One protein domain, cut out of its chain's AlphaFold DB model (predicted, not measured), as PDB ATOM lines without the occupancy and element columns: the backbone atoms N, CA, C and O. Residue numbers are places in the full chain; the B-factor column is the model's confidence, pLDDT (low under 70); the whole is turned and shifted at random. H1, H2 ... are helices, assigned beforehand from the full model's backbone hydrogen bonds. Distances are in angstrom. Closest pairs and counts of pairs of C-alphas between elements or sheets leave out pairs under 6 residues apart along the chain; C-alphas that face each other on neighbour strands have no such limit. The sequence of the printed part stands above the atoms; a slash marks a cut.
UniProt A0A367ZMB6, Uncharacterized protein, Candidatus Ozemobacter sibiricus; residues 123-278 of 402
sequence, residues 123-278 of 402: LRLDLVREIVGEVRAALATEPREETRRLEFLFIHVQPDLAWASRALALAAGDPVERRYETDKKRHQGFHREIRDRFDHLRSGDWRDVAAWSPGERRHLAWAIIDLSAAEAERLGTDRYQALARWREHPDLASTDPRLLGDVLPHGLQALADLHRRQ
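What this domain is: This is residues 123 to 278 of the 402 residues of an uncharacterized protein of Candidatus Ozemobacter sibiricus (UniProt A0A367ZMB6). Look first for H2, the core helix, which the long helices H4 and H10 cross on opposite sides; H1 and H3 pack on H2 as well, and each touches both H4 and H10. Round this core, H6 packs on H1 with the small H5 near them, H7 packs on H10, and H9 runs side by side with H3. The printed part has 156 residues, with ten named helices, H1 to H10 in chain order, and no named strand; its class is all helix. It is compact, with a radius of gyration of the C-alphas of 15.5 A and spans of 46 by 34 by 31 A.

How they stand to each other: Begin at H4, residues 176 to 198, the longest helix, with a kink of 26 degrees near residue 183. Its residues 183 to 190 touch H2, residues 145 to 156, about perpendicular at 76 degrees; the closest C-alphas, of Thr 147 and Arg 186, are 5.8 A apart. H3, residues 161 to 172, touches H4 at a steep tilt of 57 degrees, its closest C-alphas being Ser 165 and Tyr 180 at 5.3 A. H10, residues 257 to 275, touches H2 at 89 degrees, closest at C-alphas Arg 149 and Leu 264, 6.7 A, and is apart from H4. H1, residues 123 to 141, forms a hairpin with H2 at a shallow tilt of 33 degrees, only just short of steep; C-alphas 139 and 148 are closest at 5.9 A. H6, residues 214 to 225, touches H1 at 29 degrees, the same way, with C-alphas 132 and 224 closest at 5.4 A. H2 and H6 touch only at their ends, at C-alphas 156 and 225, 4.7 A apart. H1, H2 and H6 are an up-and-down bundle, each running against the one before; helix packing is mostly crossed. H5, residues 206 to 211, touches no helix but is near H1 and H6. H7, residues 229 to 235, touches H10, C-alphas 234 and 270 being closest at 5.4 A. H8, residues 237 to 248, only just touches H10, with 3 pairs of C-alphas within 8 A. H9, residues 250 to 255, touches H3, closest at C-alphas 167 and 254, 4.8 A. Every O i to N i+4 pair is within hydrogen-bond range in H1, H2, H3, H6, H7 and H8, against 18 of 19 in H4, 13 of 15 in H10, 1 of 2 in H9 and 0 of 2 in H5, where 3 of 3 O i to N i+3 pairs are.

Where its parts are: Find C-alpha 176 at (34.039, -23.292, 0.573); from there H4 runs 31.8 A to C-alpha 198 at (16.204, -17.803, 26.311). H1 is 26.3 A long, and H10 runs 27.4 A to C-alpha 275 at (25.114, -3.130, 23.783).

The domain as a whole: The C-alphas farthest apart, Leu 123 and Gly 173, are 46.7 A apart. The printed part has no cut; the link from H4 to H5 is short and the others are tight. Mean pLDDT of the printed part is 82.0, with 18 residues under 70, among them 213 to 219 and 276 to 278.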
ATOM      1  N   LEU A 123       2.504  -8.825  27.523       63.50
ATOM      2  CA  LEU A 123       3.446  -9.873  27.907       63.50
ATOM      3  C   LEU A 123       4.172 -10.485  26.700       63.50
ATOM      4  O   LEU A 123       5.388 -10.645  26.735       63.50
ATOM      5  N   ARG A 124       3.461 -10.781  25.601       70.44
ATOM      6  CA  ARG A 124       4.099 -11.276  24.368       70.44
ATOM      7  C   ARG A 124       4.976 -10.220  23.712       70.44
ATOM      8  O   ARG A 124       6.033 -10.557  23.197       70.44
ATOM      9  N   LEU A 125       4.575  -8.952  23.739       68.50
ATOM     10  CA  LEU A 125       5.403  -7.857  23.227       68.50
ATOM     11  C   LEU A 125       6.669  -7.658  24.070       68.50
ATOM     12  O   LEU A 125       7.735  -7.393  23.513       68.50
ATOM     13  N   ASP A 126       6.579  -7.818  25.387       71.25
ATOM     14  CA  ASP A 126       7.747  -7.791  26.266       71.25
ATOM     15  C   ASP A 126       8.639  -9.022  26.037       71.25
ATOM     16  O   ASP A 126       9.854  -8.874  25.927       71.25
ATOM     17  N   LEU A 127       8.053 -10.200  25.798       80.00
ATOM     18  CA  LEU A 127       8.790 -11.394  25.378       80.00
ATOM     19  C   LEU A 127       9.499 -11.196  24.027       80.00
ATOM     20  O   LEU A 127      10.671 -11.538  23.908       80.00
ATOM     21  N   VAL A 128       8.852 -10.574  23.034       79.75
ATOM     22  CA  VAL A 128       9.496 -10.190  21.761       79.75
ATOM     23  C   VAL A 128      10.696  -9.278  22.022       79.75
ATOM     24  O   VAL A 128      11.773  -9.513  21.475       79.75
ATOM     25  N   ARG A 129      10.538  -8.248  22.864       78.06
ATOM     26  CA  ARG A 129      11.624  -7.313  23.201       78.06
ATOM     27  C   ARG A 129      12.790  -8.015  23.893       78.06
ATOM     28  O   ARG A 129      13.934  -7.727  23.552       78.06
ATOM     29  N   GLU A 130      12.519  -8.925  24.829       84.25
ATOM     30  CA  GLU A 130      13.565  -9.695  25.511       84.25
ATOM     31  C   GLU A 130      14.270 -10.669  24.558       84.25
ATOM     32  O   GLU A 130      15.497 -10.694  24.540       84.25
ATOM     33  N   ILE A 131      13.534 -11.385  23.700       87.56
ATOM     34  CA  ILE A 131      14.118 -12.268  22.677       87.56
ATOM     35  C   ILE A 131      15.036 -11.473  21.743       87.56
ATOM     36  O   ILE A 131      16.192 -11.848  21.540       87.56
ATOM     37  N   VAL A 132      14.553 -10.354  21.191       83.56
ATOM     38  CA  VAL A 132      15.355  -9.492  20.308       83.56
ATOM     39  C   VAL A 132      16.586  -8.969  21.050       83.56
ATOM     40  O   VAL A 132      17.691  -9.016  20.507       83.56
ATOM     41  N   GLY A 133      16.415  -8.522  22.297       85.06
ATOM     42  CA  GLY A 133      17.507  -8.064  23.154       85.06
ATOM     43  C   GLY A 133      18.577  -9.134  23.374       85.06
ATOM     44  O   GLY A 133      19.760  -8.850  23.198       85.06
ATOM     45  N   GLU A 134      18.189 -10.371  23.683       89.31
ATOM     46  CA  GLU A 134      19.131 -11.473  23.901       89.31
ATOM     47  C   GLU A 134      19.854 -11.897  22.621       89.31
ATOM     48  O   GLU A 134      21.070 -12.094  22.653       89.31
ATOM     49  N   VAL A 135      19.166 -11.958  21.473       90.50
ATOM     50  CA  VAL A 135      19.818 -12.249  20.180       90.50
ATOM     51  C   VAL A 135      20.866 -11.185  19.856       90.50
ATOM     52  O   VAL A 135      22.000 -11.505  19.488       90.50
ATOM     53  N   ARG A 136      20.515  -9.905  20.022       87.69
ATOM     54  CA  ARG A 136      21.433  -8.787  19.773       87.69
ATOM     55  C   ARG A 136      22.603  -8.788  20.753       87.69
ATOM     56  O   ARG A 136      23.748  -8.601  20.335       87.69
ATOM     57  N   ALA A 137      22.347  -9.062  22.030       88.06
ATOM     58  CA  ALA A 137      23.381  -9.173  23.048       88.06
ATOM     59  C   ALA A 137      24.331 -10.347  22.780       88.06
ATOM     60  O   ALA A 137      25.546 -10.178  22.919       88.06
ATOM     61  N   ALA A 138      23.818 -11.515  22.386       91.12
ATOM     62  CA  ALA A 138      24.626 -12.672  22.008       91.12
ATOM     63  C   ALA A 138      25.552 -12.323  20.835       91.12
ATOM     64  O   ALA A 138      26.771 -12.441  20.956       91.12
ATOM     65  N   LEU A 139      25.002 -11.757  19.756       91.62
ATOM     66  CA  LEU A 139      25.781 -11.359  18.583       91.62
ATOM     67  C   LEU A 139      26.839 -10.286  18.907       91.62
ATOM     68  O   LEU A 139      27.972 -10.358  18.433       91.62
ATOM     69  N   ALA A 140      26.504  -9.305  19.749       89.56
ATOM     70  CA  ALA A 140      27.428  -8.249  20.157       89.56
ATOM     71  C   ALA A 140      28.572  -8.754  21.058       89.56
ATOM     72  O   ALA A 140      29.678  -8.207  21.006       89.56
ATOM     73  N   THR A 141      28.309  -9.767  21.893       88.44
ATOM     74  CA  THR A 141      29.248 -10.253  22.924       88.44
ATOM     75  C   THR A 141      30.010 -11.520  22.549       88.44
ATOM     76  O   THR A 141      30.956 -11.863  23.257       88.44
ATOM     77  N   GLU A 142      29.662 -12.176  21.440       93.44
ATOM     78  CA  GLU A 142      30.368 -13.361  20.949       93.44
ATOM     79  C   GLU A 142      31.869 -13.054  20.732       93.44
ATOM     80  O   GLU A 142      32.230 -12.170  19.943       93.44
ATOM     81  N   PRO A 143      32.778 -13.762  21.432       89.81
ATOM     82  CA  PRO A 143      34.208 -13.461  21.405       89.81
ATOM     83  C   PRO A 143      34.876 -13.792  20.067       89.81
ATOM     84  O   PRO A 143      35.899 -13.193  19.726       89.81
ATOM     85  N   ARG A 144      34.342 -14.751  19.300       93.56
ATOM     86  CA  ARG A 144      34.930 -15.179  18.027       93.56
ATOM     87  C   ARG A 144      34.377 -14.335  16.890       93.56
ATOM     88  O   ARG A 144      33.215 -14.442  16.512       93.56
ATOM     89  N   GLU A 145      35.245 -13.531  16.287       92.12
ATOM     90  CA  GLU A 145      34.884 -12.685  15.147       92.12
ATOM     91  C   GLU A 145      34.295 -13.476  13.972       92.12
ATOM     92  O   GLU A 145      33.294 -13.061  13.398       92.12
ATOM     93  N   GLU A 146      34.855 -14.645  13.666       92.75
ATOM     94  CA  GLU A 146      34.348 -15.509  12.596       92.75
ATOM     95  C   GLU A 146      32.913 -15.985  12.849       92.75
ATOM     96  O   GLU A 146      32.110 -16.011  11.921       92.75
ATOM     97  N   THR A 147      32.572 -16.315  14.102       95.56
ATOM     98  CA  THR A 147      31.196 -16.664  14.480       95.56
ATOM     99  C   THR A 147      30.293 -15.441  14.341       95.56
ATOM    100  O   THR A 147      29.255 -15.529  13.705       95.56
ATOM    101  N   ARG A 148      30.711 -14.266  14.832       94.44
ATOM    102  CA  ARG A 148      29.911 -13.034  14.692       94.44
ATOM    103  C   ARG A 148      29.598 -12.686  13.245       94.44
ATOM    104  O   ARG A 148      28.465 -12.336  12.942       94.44
ATOM    105  N   ARG A 149      30.586 -12.768  12.353       94.19
ATOM    106  CA  ARG A 149      30.392 -12.490  10.922       94.19
ATOM    107  C   ARG A 149      29.416 -13.484  10.290       94.19
ATOM    108  O   ARG A 149      28.532 -13.059   9.553       94.19
ATOM    109  N   LEU A 150      29.562 -14.773  10.604       95.31
ATOM    110  CA  LEU A 150      28.665 -15.833  10.141       95.31
ATOM    111  C   LEU A 150      27.222 -15.581  10.585       95.31
ATOM    112  O   LEU A 150      26.323 -15.515   9.752       95.31
ATOM    113  N   GLU A 151      27.022 -15.383  11.885       95.06
ATOM    114  CA  GLU A 151      25.693 -15.235  12.478       95.06
ATOM    115  C   GLU A 151      25.040 -13.905  12.111       95.06
ATOM    116  O   GLU A 151      23.831 -13.845  11.909       95.06
ATOM    117  N   PHE A 152      25.824 -12.839  11.925       93.81
ATOM    118  CA  PHE A 152      25.299 -11.582  11.403       93.81
ATOM    119  C   PHE A 152      24.690 -11.776  10.011       93.81
ATOM    120  O   PHE A 152      23.576 -11.320   9.766       93.81
ATOM    121  N   LEU A 153      25.393 -12.462   9.103       91.44
ATOM    122  CA  LEU A 153      24.870 -12.753   7.766       91.44
ATOM    123  C   LEU A 153      23.652 -13.685   7.829       91.44
ATOM    124  O   LEU A 153      22.660 -13.427   7.146       91.44
ATOM    125  N   PHE A 154      23.712 -14.718   8.670       91.06
ATOM    126  CA  PHE A 154      22.618 -15.671   8.853       91.06
ATOM    127  C   PHE A 154      21.332 -14.989   9.351       91.06
ATOM    128  O   PHE A 154      20.249 -15.216   8.818       91.06
ATOM    129  N   ILE A 155      21.448 -14.106  10.345       87.31
ATOM    130  CA  ILE A 155      20.304 -13.422  10.960       87.31
ATOM    131  C   ILE A 155      19.798 -12.274  10.083       87.31
ATOM    132  O   ILE A 155      18.594 -12.126   9.890       87.31
ATOM    133  N   HIS A 156      20.699 -11.421   9.594       82.50
ATOM    134  CA  HIS A 156      20.322 -10.137   9.002       82.50
ATOM    135  C   HIS A 156      20.215 -10.152   7.482       82.50
ATOM    136  O   HIS A 156      19.740  -9.158   6.932       82.50
ATOM    137  N   VAL A 157      20.659 -11.208   6.797       82.00
ATOM    138  CA  VAL A 157      20.582 -11.297   5.332       82.00
ATOM    139  C   VAL A 157      19.736 -12.481   4.912       82.00
ATOM    140  O   VAL A 157      18.670 -12.288   4.331       82.00
ATOM    141  N   GLN A 158      20.201 -13.692   5.210       79.56
ATOM    142  CA  GLN A 158      19.521 -14.914   4.815       79.56
ATOM    143  C   GLN A 158      19.849 -16.037   5.804       79.56
ATOM    144  O   GLN A 158      21.032 -16.316   6.008       79.56
ATOM    145  N   PRO A 159      18.840 -16.753   6.335       82.00
ATOM    146  CA  PRO A 159      19.004 -17.879   7.263       82.00
ATOM    147  C   PRO A 159      19.459 -19.157   6.537       82.00
ATOM    148  O   PRO A 159      18.875 -20.230   6.679       82.00
ATOM    149  N   ASP A 160      20.469 -19.033   5.685       83.50
ATOM    150  CA  ASP A 160      21.074 -20.132   4.950       83.50
ATOM    151  C   ASP A 160      22.556 -20.191   5.313       83.50
ATOM    152  O   ASP A 160      23.381 -19.385   4.870       83.50
ATOM    153  N   LEU A 161      22.889 -21.179   6.142       88.62
ATOM    154  CA  LEU A 161      24.249 -21.406   6.605       88.62
ATOM    155  C   LEU A 161      25.208 -21.693   5.441       88.62
ATOM    156  O   LEU A 161      26.358 -21.249   5.478       88.62
ATOM    157  N   ALA A 162      24.764 -22.428   4.418       89.38
ATOM    158  CA  ALA A 162      25.605 -22.768   3.274       89.38
ATOM    159  C   ALA A 162      25.916 -21.517   2.448       89.38
ATOM    160  O   ALA A 162      27.070 -21.303   2.064       89.38
ATOM    161  N   TRP A 163      24.916 -20.658   2.243       90.38
ATOM    162  CA  TRP A 163      25.105 -19.360   1.602       90.38
ATOM    163  C   TRP A 163      26.072 -18.467   2.396       90.38
ATOM    164  O   TRP A 163      27.061 -18.000   1.826       90.38
ATOM    165  N   ALA A 164      25.856 -18.286   3.705       90.81
ATOM    166  CA  ALA A 164      26.688 -17.406   4.531       90.81
ATOM    167  C   ALA A 164      28.146 -17.895   4.588       90.81
ATOM    168  O   ALA A 164      29.086 -17.112   4.423       90.81
ATOM    169  N   SER A 165      28.335 -19.211   4.731       93.00
ATOM    170  CA  SER A 165      29.660 -19.844   4.717       93.00
ATOM    171  C   SER A 165      30.366 -19.643   3.376       93.00
ATOM    172  O   SER A 165      31.556 -19.332   3.346       93.00
ATOM    173  N   ARG A 166      29.642 -19.784   2.256       91.12
ATOM    174  CA  ARG A 166      30.179 -19.555   0.907       91.12
ATOM    175  C   ARG A 166      30.580 -18.097   0.701       91.12
ATOM    176  O   ARG A 166      31.672 -17.855   0.197       91.12
ATOM    177  N   ALA A 167      29.745 -17.141   1.105       89.88
ATOM    178  CA  ALA A 167      30.050 -15.715   0.980       89.88
ATOM    179  C   ALA A 167      31.327 -15.340   1.757       89.88
ATOM    180  O   ALA A 167      32.215 -14.679   1.216       89.88
ATOM    181  N   LEU A 168      31.464 -15.830   2.994       92.00
ATOM    182  CA  LEU A 168      32.660 -15.610   3.812       92.00
ATOM    183  C   LEU A 168      33.898 -16.321   3.252       92.00
ATOM    184  O   LEU A 168      34.978 -15.733   3.248       92.00
ATOM    185  N   ALA A 169      33.750 -17.550   2.749       91.50
ATOM    186  CA  ALA A 169      34.840 -18.287   2.115       91.50
ATOM    187  C   ALA A 169      35.385 -17.545   0.889       91.50
ATOM    188  O   ALA A 169      36.590 -17.330   0.784       91.50
ATOM    189  N   LEU A 170      34.495 -17.090  -0.002       89.06
ATOM    190  CA  LEU A 170      34.865 -16.330  -1.198       89.06
ATOM    191  C   LEU A 170      35.567 -15.016  -0.843       89.06
ATOM    192  O   LEU A 170      36.548 -14.657  -1.490       89.06
ATOM    193  N   ALA A 171      35.107 -14.324   0.202       88.00
ATOM    194  CA  ALA A 171      35.730 -13.082   0.646       88.00
ATOM    195  C   ALA A 171      37.113 -13.283   1.287       88.00
ATOM    196  O   ALA A 171      37.982 -12.424   1.139       88.00
ATOM    197  N   ALA A 172      37.329 -14.408   1.973       88.44
ATOM    198  CA  ALA A 172      38.609 -14.755   2.592       88.44
ATOM    199  C   ALA A 172      39.591 -15.461   1.635       88.44
ATOM    200  O   ALA A 172      40.777 -15.558   1.944       88.44
ATOM    201  N   GLY A 173      39.119 -15.952   0.483       88.19
ATOM    202  CA  GLY A 173      39.899 -16.817  -0.409       88.19
ATOM    203  C   GLY A 173      40.067 -18.250   0.116       88.19
ATOM    204  O   GLY A 173      41.007 -18.939  -0.274       88.19
ATOM    205  N   ASP A 174      39.170 -18.697   1.000       91.56
ATOM    206  CA  ASP A 174      39.188 -20.031   1.607       91.56
ATOM    207  C   ASP A 174      38.400 -21.061   0.768       91.56
ATOM    208  O   ASP A 174      37.431 -20.709   0.089       91.56
ATOM    209  N   PRO A 175      38.723 -22.368   0.858       93.25
ATOM    210  CA  PRO A 175      37.892 -23.426   0.285       93.25
ATOM    211  C   PRO A 175      36.501 -23.485   0.941       93.25
ATOM    212  O   PRO A 175      36.389 -23.673   2.158       93.25
ATOM    213  N   VAL A 176      35.444 -23.383   0.127       91.06
ATOM    214  CA  VAL A 176      34.039 -23.292   0.573       91.06
ATOM    215  C   VAL A 176      33.625 -24.497   1.417       91.06
ATOM    216  O   VAL A 176      33.032 -24.335   2.483       91.06
ATOM    217  N   GLU A 177      33.979 -25.709   0.993       91.81
ATOM    218  CA  GLU A 177      33.577 -26.957   1.648       91.81
ATOM    219  C   GLU A 177      34.185 -27.066   3.049       91.81
ATOM    220  O   GLU A 177      33.507 -27.396   4.024       91.81
ATOM    221  N   ARG A 178      35.474 -26.728   3.175       91.88
ATOM    222  CA  ARG A 178      36.182 -26.750   4.460       91.88
ATOM    223  C   ARG A 178      35.640 -25.686   5.413       91.88
ATOM    224  O   ARG A 178      35.539 -25.931   6.622       91.88
ATOM    225  N   ARG A 179      35.308 -24.511   4.874       92.25
ATOM    226  CA  ARG A 179      34.711 -23.415   5.633       92.25
ATOM    227  C   ARG A 179      33.343 -23.820   6.179       92.25
ATOM    228  O   ARG A 179      33.147 -23.739   7.388       92.25
ATOM    229  N   TYR A 180      32.469 -24.358   5.329       94.19
ATOM    230  CA  TYR A 180      31.122 -24.795   5.703       94.19
ATOM    231  C   TYR A 180      31.115 -25.816   6.852       94.19
ATOM    232  O   TYR A 180      30.380 -25.648   7.823       94.19
ATOM    233  N   GLU A 181      31.982 -26.834   6.815       93.38
ATOM    234  CA  GLU A 181      32.073 -27.816   7.911       93.38
ATOM    235  C   GLU A 181      32.527 -27.199   9.243       93.38
ATOM    236  O   GLU A 181      32.116 -27.633  10.323       93.38
ATOM    237  N   THR A 182      33.367 -26.164   9.183       93.12
ATOM    238  CA  THR A 182      33.787 -25.418  10.377       93.12
ATOM    239  C   THR A 182      32.653 -24.528  10.889       93.12
ATOM    240  O   THR A 182      32.396 -24.481  12.094       93.12
ATOM    241  N   ASP A 183      31.951 -23.863   9.974       95.56
ATOM    242  CA  ASP A 183      30.864 -22.933  10.268       95.56
ATOM    243  C   ASP A 183      29.632 -23.645  10.845       95.56
ATOM    244  O   ASP A 183      29.036 -23.123  11.784       95.56
ATOM    245  N   LYS A 184      29.345 -24.900  10.463       94.88
ATOM    246  CA  LYS A 184      28.346 -25.748  11.154       94.88
ATOM    247  C   LYS A 184      28.554 -25.805  12.663       94.88
ATOM    248  O   LYS A 184      27.608 -25.642  13.431       94.88
ATOM    249  N   LYS A 185      29.794 -26.035  13.103       94.12
ATOM    250  CA  LYS A 185      30.111 -26.138  14.537       94.12
ATOM    251  C   LYS A 185      29.999 -24.789  15.241       94.12
ATOM    252  O   LYS A 185      29.600 -24.754  16.404       94.12
ATOM    253  N   ARG A 186      30.359 -23.696  14.557       94.50
ATOM    254  CA  ARG A 186      30.219 -22.325  15.076       94.50
ATOM    255  C   ARG A 186      28.745 -21.984  15.275       94.50
ATOM    256  O   ARG A 186      28.368 -21.639  16.390       94.50
ATOM    257  N   HIS A 187      27.936 -22.227  14.251       93.62
ATOM    258  CA  HIS A 187      26.498 -21.997  14.252       93.62
ATOM    259  C   HIS A 187      25.768 -22.799  15.330       93.62
ATOM    260  O   HIS A 187      25.049 -22.250  16.162       93.62
ATOM    261  N   GLN A 188      26.060 -24.098  15.435       91.94
ATOM    262  CA  GLN A 188      25.532 -24.942  16.513       91.94
ATOM    263  C   GLN A 188      25.981 -24.493  17.911       91.94
ATOM    264  O   GLN A 188      25.274 -24.721  18.893       91.94
ATOM    265  N   GLY A 189      27.183 -23.929  18.042       91.31
ATOM    266  CA  GLY A 189      27.663 -23.352  19.298       91.31
ATOM    267  C   GLY A 189      26.868 -22.109  19.682       91.31
ATOM    268  O   GLY A 189      26.350 -22.043  20.793       91.31
ATOM    269  N   PHE A 190      26.716 -21.185  18.737       93.56
ATOM    270  CA  PHE A 190      25.992 -19.934  18.926       93.56
ATOM    271  C   PHE A 190      24.504 -20.157  19.236       93.56
ATOM    272  O   PHE A 190      23.974 -19.588  20.184       93.56
ATOM    273  N   HIS A 191      23.838 -21.064  18.513       90.19
ATOM    274  CA  HIS A 191      22.425 -21.379  18.750       90.19
ATOM    275  C   HIS A 191      22.189 -22.018  20.118       90.19
ATOM    276  O   HIS A 191      21.164 -21.755  20.744       90.19
ATOM    277  N   ARG A 192      23.125 -22.843  20.605       88.44
ATOM    278  CA  ARG A 192      23.049 -23.372  21.974       88.44
ATOM    279  C   ARG A 192      23.135 -22.250  23.002       88.44
ATOM    280  O   ARG A 192      22.268 -22.178  23.858       88.44
ATOM    281  N   GLU A 193      24.089 -21.335  22.849       89.12
ATOM    282  CA  GLU A 193      24.208 -20.183  23.749       89.12
ATOM    283  C   GLU A 193      22.942 -19.308  23.753       89.12
ATOM    284  O   GLU A 193      22.498 -18.869  24.811       89.12
ATOM    285  N   ILE A 194      22.333 -19.065  22.587       89.75
ATOM    286  CA  ILE A 194      21.073 -18.313  22.502       89.75
ATOM    287  C   ILE A 194      19.940 -19.033  23.236       89.75
ATOM    288  O   ILE A 194      19.203 -18.389  23.978       89.75
ATOM    289  N   ARG A 195      19.792 -20.351  23.059       86.81
ATOM    290  CA  ARG A 195      18.754 -21.117  23.771       86.81
ATOM    291  C   ARG A 195      18.961 -21.074  25.280       86.81
ATOM    292  O   ARG A 195      17.999 -20.818  25.995       86.81
ATOM    293  N   ASP A 196      20.204 -21.219  25.739       87.50
ATOM    294  CA  ASP A 196      20.548 -21.108  27.160       87.50
ATOM    295  C   ASP A 196      20.146 -19.728  27.719       87.50
ATOM    296  O   ASP A 196      19.622 -19.624  28.824       87.50
ATOM    297  N   ARG A 197      20.335 -18.652  26.940       88.94
ATOM    298  CA  ARG A 197      19.868 -17.304  27.310       88.94
ATOM    299  C   ARG A 197      18.344 -17.207  27.331       88.94
ATOM    300  O   ARG A 197      17.789 -16.574  28.227       88.94
ATOM    301  N   PHE A 198      17.662 -17.828  26.372       89.44
ATOM    302  CA  PHE A 198      16.204 -17.803  26.311       89.44
ATOM    303  C   PHE A 198      15.525 -18.568  27.451       89.44
ATOM    304  O   PHE A 198      14.428 -18.198  27.867       89.44
ATOM    305  N   ASP A 199      16.180 -19.579  28.019       87.12
ATOM    306  CA  ASP A 199      15.688 -20.273  29.216       87.12
ATOM    307  C   ASP A 199      15.692 -19.379  30.478       87.12
ATOM    308  O   ASP A 199      15.181 -19.767  31.532       87.12
ATOM    309  N   HIS A 200      16.237 -18.162  30.383       85.25
ATOM    310  CA  HIS A 200      16.287 -17.168  31.456       85.25
ATOM    311  C   HIS A 200      15.447 -15.907  31.178       85.25
ATOM    312  O   HIS A 200      15.599 -14.902  31.879       85.25
ATOM    313  N   LEU A 201      14.553 -15.940  30.182       81.81
ATOM    314  CA  LEU A 201      13.640 -14.829  29.895       81.81
ATOM    315  C   LEU A 201      12.658 -14.623  31.053       81.81
ATOM    316  O   LEU A 201      12.183 -15.567  31.684       81.81
ATOM    317  N   ARG A 202      12.336 -13.360  31.335       82.25
ATOM    318  CA  ARG A 202      11.440 -12.982  32.440       82.25
ATOM    319  C   ARG A 202       9.996 -12.889  31.974       82.25
ATOM    320  O   ARG A 202       9.079 -13.081  32.768       82.25
ATOM    321  N   SER A 203       9.809 -12.559  30.698       74.56
ATOM    322  CA  SER A 203       8.502 -12.259  30.113       74.56
ATOM    323  C   SER A 203       7.733 -13.496  29.625       74.56
ATOM    324  O   SER A 203       6.599 -13.357  29.179       74.56
ATOM    325  N   GLY A 204       8.300 -14.703  29.719       77.75
ATOM    326  CA  GLY A 204       7.614 -15.954  29.366       77.75
ATOM    327  C   GLY A 204       8.550 -17.041  28.836       77.75
ATOM    328  O   GLY A 204       9.763 -16.843  28.784       77.75
ATOM    329  N   ASP A 205       7.977 -18.179  28.433       81.06
ATOM    330  CA  ASP A 205       8.716 -19.261  27.775       81.06
ATOM    331  C   ASP A 205       8.807 -18.981  26.269       81.06
ATOM    332  O   ASP A 205       7.798 -18.827  25.578       81.06
ATOM    333  N   TRP A 206      10.025 -18.926  25.732       83.69
ATOM    334  CA  TRP A 206      10.240 -18.719  24.299       83.69
ATOM    335  C   TRP A 206       9.654 -19.853  23.449       83.69
ATOM    336  O   TRP A 206       9.338 -19.639  22.276       83.69
ATOM    337  N   ARG A 207       9.467 -21.049  24.022       84.06
ATOM    338  CA  ARG A 207       8.858 -22.200  23.335       84.06
ATOM    339  C   ARG A 207       7.399 -21.939  22.957       84.06
ATOM    340  O   ARG A 207       6.918 -22.503  21.971       84.06
ATOM    341  N   ASP A 208       6.726 -21.013  23.643       77.44
ATOM    342  CA  ASP A 208       5.354 -20.605  23.322       77.44
ATOM    343  C   ASP A 208       5.240 -19.977  21.926       77.44
ATOM    344  O   ASP A 208       4.163 -20.006  21.326       77.44
ATOM    345  N   VAL A 209       6.343 -19.470  21.358       77.94
ATOM    346  CA  VAL A 209       6.388 -18.915  19.995       77.94
ATOM    347  C   VAL A 209       5.905 -19.933  18.950       77.94
ATOM    348  O   VAL A 209       5.291 -19.556  17.950       77.94
ATOM    349  N   ALA A 210       6.099 -21.236  19.178       73.62
ATOM    350  CA  ALA A 210       5.593 -22.281  18.284       73.62
ATOM    351  C   ALA A 210       4.052 -22.327  18.224       73.62
ATOM    352  O   ALA A 210       3.486 -22.692  17.190       73.62
ATOM    353  N   ALA A 211       3.371 -21.906  19.292       67.62
ATOM    354  CA  ALA A 211       1.915 -21.818  19.359       67.62
ATOM    355  C   ALA A 211       1.363 -20.472  18.855       67.62
ATOM    356  O   ALA A 211       0.151 -20.332  18.696       67.62
ATOM    357  N   TRP A 212       2.226 -19.484  18.590       70.06
ATOM    358  CA  TRP A 212       1.808 -18.174  18.094       70.06
ATOM    359  C   TRP A 212       1.239 -18.246  16.676       70.06
ATOM    360  O   TRP A 212       1.527 -19.155  15.887       70.06
ATOM    361  N   SER A 213       0.445 -17.238  16.332       62.19
ATOM    362  CA  SER A 213      -0.086 -17.073  14.989       62.19
ATOM    363  C   SER A 213       1.052 -16.872  13.969       62.19
ATOM    364  O   SER A 213       2.141 -16.393  14.311       62.19
ATOM    365  N   PRO A 214       0.831 -17.192  12.681       57.44
ATOM    366  CA  PRO A 214       1.819 -16.917  11.640       57.44
ATOM    367  C   PRO A 214       2.238 -15.440  11.559       57.44
ATOM    368  O   PRO A 214       3.409 -15.166  11.315       57.44
ATOM    369  N   GLY A 215       1.316 -14.498  11.792       56.94
ATOM    370  CA  GLY A 215       1.611 -13.060  11.789       56.94
ATOM    371  C   GLY A 215       2.481 -12.638  12.976       56.94
ATOM    372  O   GLY A 215       3.426 -11.868  12.816       56.94
ATOM    373  N   GLU A 216       2.235 -13.212  14.156       65.00
ATOM    374  CA  GLU A 216       3.038 -12.959  15.357       65.00
ATOM    375  C   GLU A 216       4.475 -13.458  15.201       65.00
ATOM    376  O   GLU A 216       5.433 -12.720  15.444       65.00
ATOM    377  N   ARG A 217       4.635 -14.696  14.719       67.38
ATOM    378  CA  ARG A 217       5.954 -15.262  14.406       67.38
ATOM    379  C   ARG A 217       6.684 -14.449  13.349       67.38
ATOM    380  O   ARG A 217       7.874 -14.186  13.494       67.38
ATOM    381  N   ARG A 218       5.965 -14.012  12.314       59.06
ATOM    382  CA  ARG A 218       6.507 -13.146  11.269       59.06
ATOM    383  C   ARG A 218       7.021 -11.834  11.845       59.06
ATOM    384  O   ARG A 218       8.133 -11.424  11.530       59.06
ATOM    385  N   HIS A 219       6.246 -11.182  12.701       66.00
ATOM    386  CA  HIS A 219       6.670  -9.940  13.336       66.00
ATOM    387  C   HIS A 219       7.929 -10.133  14.189       66.00
ATOM    388  O   HIS A 219       8.872  -9.355  14.054       66.00
ATOM    389  N   LEU A 220       7.973 -11.187  15.012       76.12
ATOM    390  CA  LEU A 220       9.163 -11.538  15.785       76.12
ATOM    391  C   LEU A 220      10.372 -11.772  14.869       76.12
ATOM    392  O   LEU A 220      11.435 -11.207  15.115       76.12
ATOM    393  N   ALA A 221      10.203 -12.534  13.786       70.69
ATOM    394  CA  ALA A 221      11.258 -12.767  12.804       70.69
ATOM    395  C   ALA A 221      11.784 -11.442  12.237       70.69
ATOM    396  O   ALA A 221      12.982 -11.184  12.288       70.69
ATOM    397  N   TRP A 222      10.899 -10.544  11.796       66.00
ATOM    398  CA  TRP A 222      11.296  -9.231  11.283       66.00
ATOM    399  C   TRP A 222      11.971  -8.347  12.330       66.00
ATOM    400  O   TRP A 222      12.901  -7.621  11.985       66.00
ATOM    401  N   ALA A 223      11.540  -8.404  13.589       66.88
ATOM    402  CA  ALA A 223      12.183  -7.677  14.679       66.88
ATOM    403  C   ALA A 223      13.602  -8.208  14.961       66.88
ATOM    404  O   ALA A 223      14.500  -7.435  15.288       66.88
ATOM    405  N   ILE A 224      13.825  -9.513  14.782       77.88
ATOM    406  CA  ILE A 224      15.146 -10.134  14.915       77.88
ATOM    407  C   ILE A 224      16.026  -9.880  13.679       77.88
ATOM    408  O   ILE A 224      17.227  -9.666  13.831       77.88
ATOM    409  N   ILE A 225      15.472  -9.853  12.470       75.50
ATOM    410  CA  ILE A 225      16.232  -9.635  11.226       75.50
ATOM    411  C   ILE A 225      16.619  -8.168  11.061       75.50
ATOM    412  O   ILE A 225      17.715  -7.862  10.583       75.50
ATOM    413  N   ASP A 226      15.729  -7.242  11.409       70.88
ATOM    414  CA  ASP A 226      15.929  -5.838  11.081       70.88
ATOM    415  C   ASP A 226      16.789  -5.109  12.110       70.88
ATOM    416  O   ASP A 226      16.722  -5.376  13.308       70.88
ATOM    417  N   LEU A 227      17.599  -4.163  11.646       70.81
ATOM    418  CA  LEU A 227      18.362  -3.331  12.567       70.81
ATOM    419  C   LEU A 227      17.418  -2.302  13.191       70.81
ATOM    420  O   LEU A 227      16.575  -1.723  12.505       70.81
ATOM    421  N   SER A 228      17.555  -2.061  14.493       71.25
ATOM    422  CA  SER A 228      16.828  -0.973  15.148       71.25
ATOM    423  C   SER A 228      17.215   0.376  14.534       71.25
ATOM    424  O   SER A 228      18.290   0.520  13.953       71.25
ATOM    425  N   ALA A 229      16.380   1.405  14.705       66.69
ATOM    426  CA  ALA A 229      16.675   2.739  14.173       66.69
ATOM    427  C   ALA A 229      18.054   3.264  14.625       66.69
ATOM    428  O   ALA A 229      18.800   3.821  13.824       66.69
ATOM    429  N   ALA A 230      18.431   3.009  15.882       70.88
ATOM    430  CA  ALA A 230      19.732   3.397  16.423       70.88
ATOM    431  C   ALA A 230      20.900   2.582  15.829       70.88
ATOM    432  O   ALA A 230      22.006   3.104  15.685       70.88
ATOM    433  N   GLU A 231      20.677   1.307  15.499       77.06
ATOM    434  CA  GLU A 231      21.663   0.459  14.811       77.06
ATOM    435  C   GLU A 231      21.850   0.927  13.363       77.06
ATOM    436  O   GLU A 231      22.983   1.082  12.907       77.06
ATOM    437  N   ALA A 232      20.748   1.216  12.667       70.25
ATOM    438  CA  ALA A 232      20.747   1.701  11.291       70.25
ATOM    439  C   ALA A 232      21.423   3.075  11.155       70.25
ATOM    440  O   ALA A 232      22.239   3.270  10.254       70.25
ATOM    441  N   GLU A 233      21.151   4.006  12.078       70.19
ATOM    442  CA  GLU A 233      21.796   5.326  12.112       70.19
ATOM    443  C   GLU A 233      23.324   5.205  12.232       70.19
ATOM    444  O   GLU A 233      24.063   5.873  11.511       70.19
ATOM    445  N   ARG A 234      23.807   4.303  13.097       82.12
ATOM    446  CA  ARG A 234      25.248   4.074  13.304       82.12
ATOM    447  C   ARG A 234      25.920   3.350  12.150       82.12
ATOM    448  O   ARG A 234      27.082   3.624  11.861       82.12
ATOM    449  N   LEU A 235      25.210   2.426  11.511       84.25
ATOM    450  CA  LEU A 235      25.691   1.753  10.309       84.25
ATOM    451  C   LEU A 235      25.858   2.749   9.145       84.25
ATOM    452  O   LEU A 235      26.774   2.615   8.329       84.25
ATOM    453  N   GLY A 236      25.005   3.773   9.113       84.38
ATOM    454  CA  GLY A 236      24.953   4.782   8.067       84.38
ATOM    455  C   GLY A 236      24.079   4.342   6.892       84.38
ATOM    456  O   GLY A 236      23.986   3.158   6.559       84.38
ATOM    457  N   THR A 237      23.443   5.321   6.247       79.31
ATOM    458  CA  THR A 237      22.407   5.108   5.227       79.31
ATOM    459  C   THR A 237      22.860   4.208   4.079       79.31
ATOM    460  O   THR A 237      22.140   3.278   3.728       79.31
ATOM    461  N   ASP A 238      24.053   4.429   3.523       84.56
ATOM    462  CA  ASP A 238      24.533   3.680   2.352       84.56
ATOM    463  C   ASP A 238      24.733   2.191   2.662       84.56
ATOM    464  O   ASP A 238      24.303   1.321   1.903       84.56
ATOM    465  N   ARG A 239      25.325   1.882   3.821       88.19
ATOM    466  CA  ARG A 239      25.560   0.500   4.269       88.19
ATOM    467  C   ARG A 239      24.274  -0.187   4.696       88.19
ATOM    468  O   ARG A 239      24.087  -1.365   4.402       88.19
ATOM    469  N   TYR A 240      23.371   0.543   5.345       78.44
ATOM    470  CA  TYR A 240      22.045   0.030   5.670       78.44
ATOM    471  C   TYR A 240      21.246  -0.304   4.400       78.44
ATOM    472  O   TYR A 240      20.639  -1.369   4.313       78.44
ATOM    473  N   GLN A 241      21.313   0.547   3.371       75.69
ATOM    474  CA  GLN A 241      20.715   0.256   2.066       75.69
ATOM    475  C   GLN A 241      21.379  -0.936   1.373       75.69
ATOM    476  O   GLN A 241      20.676  -1.738   0.763       75.69
ATOM    477  N   ALA A 242      22.704  -1.083   1.460       82.06
ATOM    478  CA  ALA A 242      23.396  -2.261   0.939       82.06
ATOM    479  C   ALA A 242      22.902  -3.548   1.625       82.06
ATOM    480  O   ALA A 242      22.557  -4.507   0.940       82.06
ATOM    481  N   LEU A 243      22.768  -3.532   2.957       78.00
ATOM    482  CA  LEU A 243      22.222  -4.649   3.731       78.00
ATOM    483  C   LEU A 243      20.770  -4.967   3.335       78.00
ATOM    484  O   LEU A 243      20.423  -6.133   3.164       78.00
ATOM    485  N   ALA A 244      19.932  -3.947   3.133       69.88
ATOM    486  CA  ALA A 244      18.562  -4.126   2.655       69.88
ATOM    487  C   ALA A 244      18.519  -4.772   1.258       69.88
ATOM    488  O   ALA A 244      17.775  -5.727   1.051       69.88
ATOM    489  N   ARG A 245      19.374  -4.327   0.327       72.56
ATOM    490  CA  ARG A 245      19.495  -4.941  -1.008       72.56
ATOM    491  C   ARG A 245      19.964  -6.389  -0.935       72.56
ATOM    492  O   ARG A 245      19.515  -7.202  -1.731       72.56
ATOM    493  N   TRP A 246      20.850  -6.726  -0.000       79.19
ATOM    494  CA  TRP A 246      21.280  -8.110   0.195       79.19
ATOM    495  C   TRP A 246      20.161  -9.004   0.716       79.19
ATOM    496  O   TRP A 246      20.091 -10.152   0.307       79.19
ATOM    497  N   ARG A 247      19.261  -8.501   1.568       73.69
ATOM    498  CA  ARG A 247      18.077  -9.270   1.996       73.69
ATOM    499  C   ARG A 247      17.160  -9.604   0.816       73.69
ATOM    500  O   ARG A 247      16.612 -10.696   0.758       73.69
ATOM    501  N   GLU A 248      16.999  -8.667  -0.117       66.06
ATOM    502  CA  GLU A 248      16.182  -8.855  -1.327       66.06
ATOM    503  C   GLU A 248      16.890  -9.729  -2.376       66.06
ATOM    504  O   GLU A 248      16.257 -10.535  -3.059       66.06
ATOM    505  N   HIS A 249      18.211  -9.585  -2.487       71.31
ATOM    506  CA  HIS A 249      19.055 -10.269  -3.462       71.31
ATOM    507  C   HIS A 249      20.363 -10.764  -2.811       71.31
ATOM    508  O   HIS A 249      21.417 -10.139  -2.988       71.31
ATOM    509  N   PRO A 250      20.333 -11.900  -2.086       73.56
ATOM    510  CA  PRO A 250      21.485 -12.394  -1.317       73.56
ATOM    511  C   PRO A 250      22.726 -12.690  -2.161       73.56
ATOM    512  O   PRO A 250      23.859 -12.582  -1.686       73.56
ATOM    513  N   ASP A 251      22.543 -13.017  -3.440       77.44
ATOM    514  CA  ASP A 251      23.650 -13.264  -4.365       77.44
ATOM    515  C   ASP A 251      24.523 -12.017  -4.585       77.44
ATOM    516  O   ASP A 251      25.730 -12.154  -4.781       77.44
ATOM    517  N   LEU A 252      23.970 -10.801  -4.445       76.00
ATOM    518  CA  LEU A 252      24.739  -9.557  -4.577       76.00
ATOM    519  C   LEU A 252      25.874  -9.472  -3.548       76.00
ATOM    520  O   LEU A 252      26.973  -9.024  -3.878       76.00
ATOM    521  N   ALA A 253      25.634  -9.947  -2.322       72.06
ATOM    522  CA  ALA A 253      26.651  -9.976  -1.271       72.06
ATOM    523  C   ALA A 253      27.790 -10.954  -1.597       72.06
ATOM    524  O   ALA A 253      28.938 -10.717  -1.234       72.06
ATOM    525  N   SER A 254      27.474 -12.043  -2.306       70.88
ATOM    526  CA  SER A 254      28.459 -13.046  -2.730       70.88
ATOM    527  C   SER A 254      29.273 -12.597  -3.950       70.88
ATOM    528  O   SER A 254      30.370 -13.103  -4.167       70.88
ATOM    529  N   THR A 255      28.757 -11.651  -4.748       73.75
ATOM    530  CA  THR A 255      29.429 -11.150  -5.961       73.75
ATOM    531  C   THR A 255      30.428 -10.016  -5.722       73.75
ATOM    532  O   THR A 255      31.302  -9.814  -6.562       73.75
ATOM    533  N   ASP A 256      30.343  -9.303  -4.593       72.56
ATOM    534  CA  ASP A 256      31.285  -8.229  -4.247       72.56
ATOM    535  C   ASP A 256      31.875  -8.402  -2.832       72.56
ATOM    536  O   ASP A 256      31.355  -7.861  -1.847       72.56
ATOM    537  N   PRO A 257      33.015  -9.110  -2.717       74.00
ATOM    538  CA  PRO A 257      33.738  -9.279  -1.460       74.00
ATOM    539  C   PRO A 257      34.145  -7.972  -0.769       74.00
ATOM    540  O   PRO A 257      34.308  -7.949   0.451       74.00
ATOM    541  N   ARG A 258      34.335  -6.878  -1.524       76.50
ATOM    542  CA  ARG A 258      34.757  -5.587  -0.955       76.50
ATOM    543  C   ARG A 258      33.623  -4.953  -0.168       76.50
ATOM    544  O   ARG A 258      33.855  -4.439   0.923       76.50
ATOM    545  N   LEU A 259      32.403  -5.044  -0.694       73.69
ATOM    546  CA  LEU A 259      31.205  -4.574  -0.007       73.69
ATOM    547  C   LEU A 259      30.955  -5.387   1.274       73.69
ATOM    548  O   LEU A 259      30.595  -4.820   2.302       73.69
ATOM    549  N   LEU A 260      31.238  -6.694   1.250       83.06
ATOM    550  CA  LEU A 260      31.200  -7.566   2.429       83.06
ATOM    551  C   LEU A 260      32.226  -7.149   3.494       83.06
ATOM    552  O   LEU A 260      31.887  -7.068   4.677       83.06
ATOM    553  N   GLY A 261      33.441  -6.798   3.066       82.88
ATOM    554  CA  GLY A 261      34.496  -6.254   3.924       82.88
ATOM    555  C   GLY A 261      34.203  -4.868   4.514       82.88
ATOM    556  O   GLY A 261      34.740  -4.555   5.574       82.88
ATOM    557  N   ASP A 262      33.347  -4.057   3.887       85.31
ATOM    558  CA  ASP A 262      32.921  -2.758   4.431       85.31
ATOM    559  C   ASP A 262      31.680  -2.884   5.332       85.31
ATOM    560  O   ASP A 262      31.690  -2.402   6.461       85.31
ATOM    561  N   VAL A 263      30.617  -3.567   4.900       86.00
ATOM    562  CA  VAL A 263      29.342  -3.596   5.644       86.00
ATOM    563  C   VAL A 263      29.446  -4.398   6.945       86.00
ATOM    564  O   VAL A 263      28.949  -3.939   7.975       86.00
ATOM    565  N   LEU A 264      30.096  -5.571   6.942       88.62
ATOM    566  CA  LEU A 264      30.111  -6.455   8.116       88.62
ATOM    567  C   LEU A 264      30.806  -5.852   9.342       88.62
ATOM    568  O   LEU A 264      30.196  -5.861  10.416       88.62
ATOM    569  N   PRO A 265      32.042  -5.319   9.242       89.44
ATOM    570  CA  PRO A 265      32.704  -4.734  10.404       89.44
ATOM    571  C   PRO A 265      31.908  -3.570  10.997       89.44
ATOM    572  O   PRO A 265      31.779  -3.478  12.215       89.44
ATOM    573  N   HIS A 266      31.313  -2.723  10.149       89.00
ATOM    574  CA  HIS A 266      30.508  -1.586  10.598       89.00
ATOM    575  C   HIS A 266      29.174  -2.022  11.220       89.00
ATOM    576  O   HIS A 266      28.772  -1.462  12.238       89.00
ATOM    577  N   GLY A 267      28.511  -3.044  10.668       86.56
ATOM    578  CA  GLY A 267      27.284  -3.611  11.238       86.56
ATOM    579  C   GLY A 267      27.517  -4.215  12.621       86.56
ATOM    580  O   GLY A 267      26.805  -3.896  13.575       86.56
ATOM    581  N   LEU A 268      28.571  -5.019  12.762       90.12
ATOM    582  CA  LEU A 268      28.970  -5.596  14.049       90.12
ATOM    583  C   LEU A 268      29.383  -4.522  15.065       90.12
ATOM    584  O   LEU A 268      29.034  -4.618  16.243       90.12
ATOM    585  N   GLN A 269      30.086  -3.480  14.617       88.38
ATOM    586  CA  GLN A 269      30.466  -2.352  15.464       88.38
ATOM    587  C   GLN A 269      29.239  -1.562  15.949       88.38
ATOM    588  O   GLN A 269      29.149  -1.248  17.138       88.38
ATOM    589  N   ALA A 270      28.265  -1.297  15.070       84.81
ATOM    590  CA  ALA A 270      27.023  -0.610  15.420       84.81
ATOM    591  C   ALA A 270      26.254  -1.352  16.530       84.81
ATOM    592  O   ALA A 270      25.824  -0.725  17.507       84.81
ATOM    593  N   LEU A 271      26.165  -2.685  16.426       84.44
ATOM    594  CA  LEU A 271      25.578  -3.557  17.448       84.44
ATOM    595  C   LEU A 271      26.348  -3.490  18.776       84.44
ATOM    596  O   LEU A 271      25.756  -3.264  19.840       84.44
ATOM    597  N   ALA A 272      27.673  -3.645  18.717       84.88
ATOM    598  CA  ALA A 272      28.543  -3.666  19.891       84.88
ATOM    599  C   ALA A 272      28.528  -2.340  20.671       84.88
ATOM    600  O   ALA A 272      28.574  -2.341  21.905       84.88
ATOM    601  N   ASP A 273      28.446  -1.203  19.982       80.06
ATOM    602  CA  ASP A 273      28.448   0.121  20.613       80.06
ATOM    603  C   ASP A 273      27.135   0.460  21.316       80.06
ATOM    604  O   ASP A 273      27.111   1.310  22.213       80.06
ATOM    605  N   LEU A 274      26.020  -0.146  20.908       73.62
ATOM    606  CA  LEU A 274      24.747  -0.003  21.616       73.62
ATOM    607  C   LEU A 274      24.723  -0.897  22.851       73.62
ATOM    608  O   LEU A 274      24.404  -0.429  23.944       73.62
ATOM    609  N   HIS A 275      25.169  -2.144  22.706       72.00
ATOM    610  CA  HIS A 275      25.114  -3.130  23.783       72.00
ATOM    611  C   HIS A 275      26.156  -2.889  24.882       72.00
ATOM    612  O   HIS A 275      25.885  -3.163  26.050       72.00
ATOM    613  N   ARG A 276      27.310  -2.277  24.567       66.94
ATOM    614  CA  ARG A 276      28.267  -1.818  25.593       66.94
ATOM    615  C   ARG A 276      27.692  -0.752  26.527       66.94
ATOM    616  O   ARG A 276      28.106  -0.690  27.677       66.94
ATOM    617  N   ARG A 277      26.750   0.074  26.060       55.22
ATOM    618  CA  ARG A 277      26.145   1.144  26.876       55.22
ATOM    619  C   ARG A 277      25.021   0.648  27.784       55.22
ATOM    620  O   ARG A 277      24.692   1.333  28.744       55.22
ATOM    621  N   GLN A 278      24.456  -0.525  27.502       52.94
ATOM    622  CA  GLN A 278      23.346  -1.097  28.269       52.94
ATOM    623  C   GLN A 278      23.798  -1.995  29.437       52.94
ATOM    624  O   GLN A 278      22.961  -2.401  30.235       52.94
TER     625      GLN A 278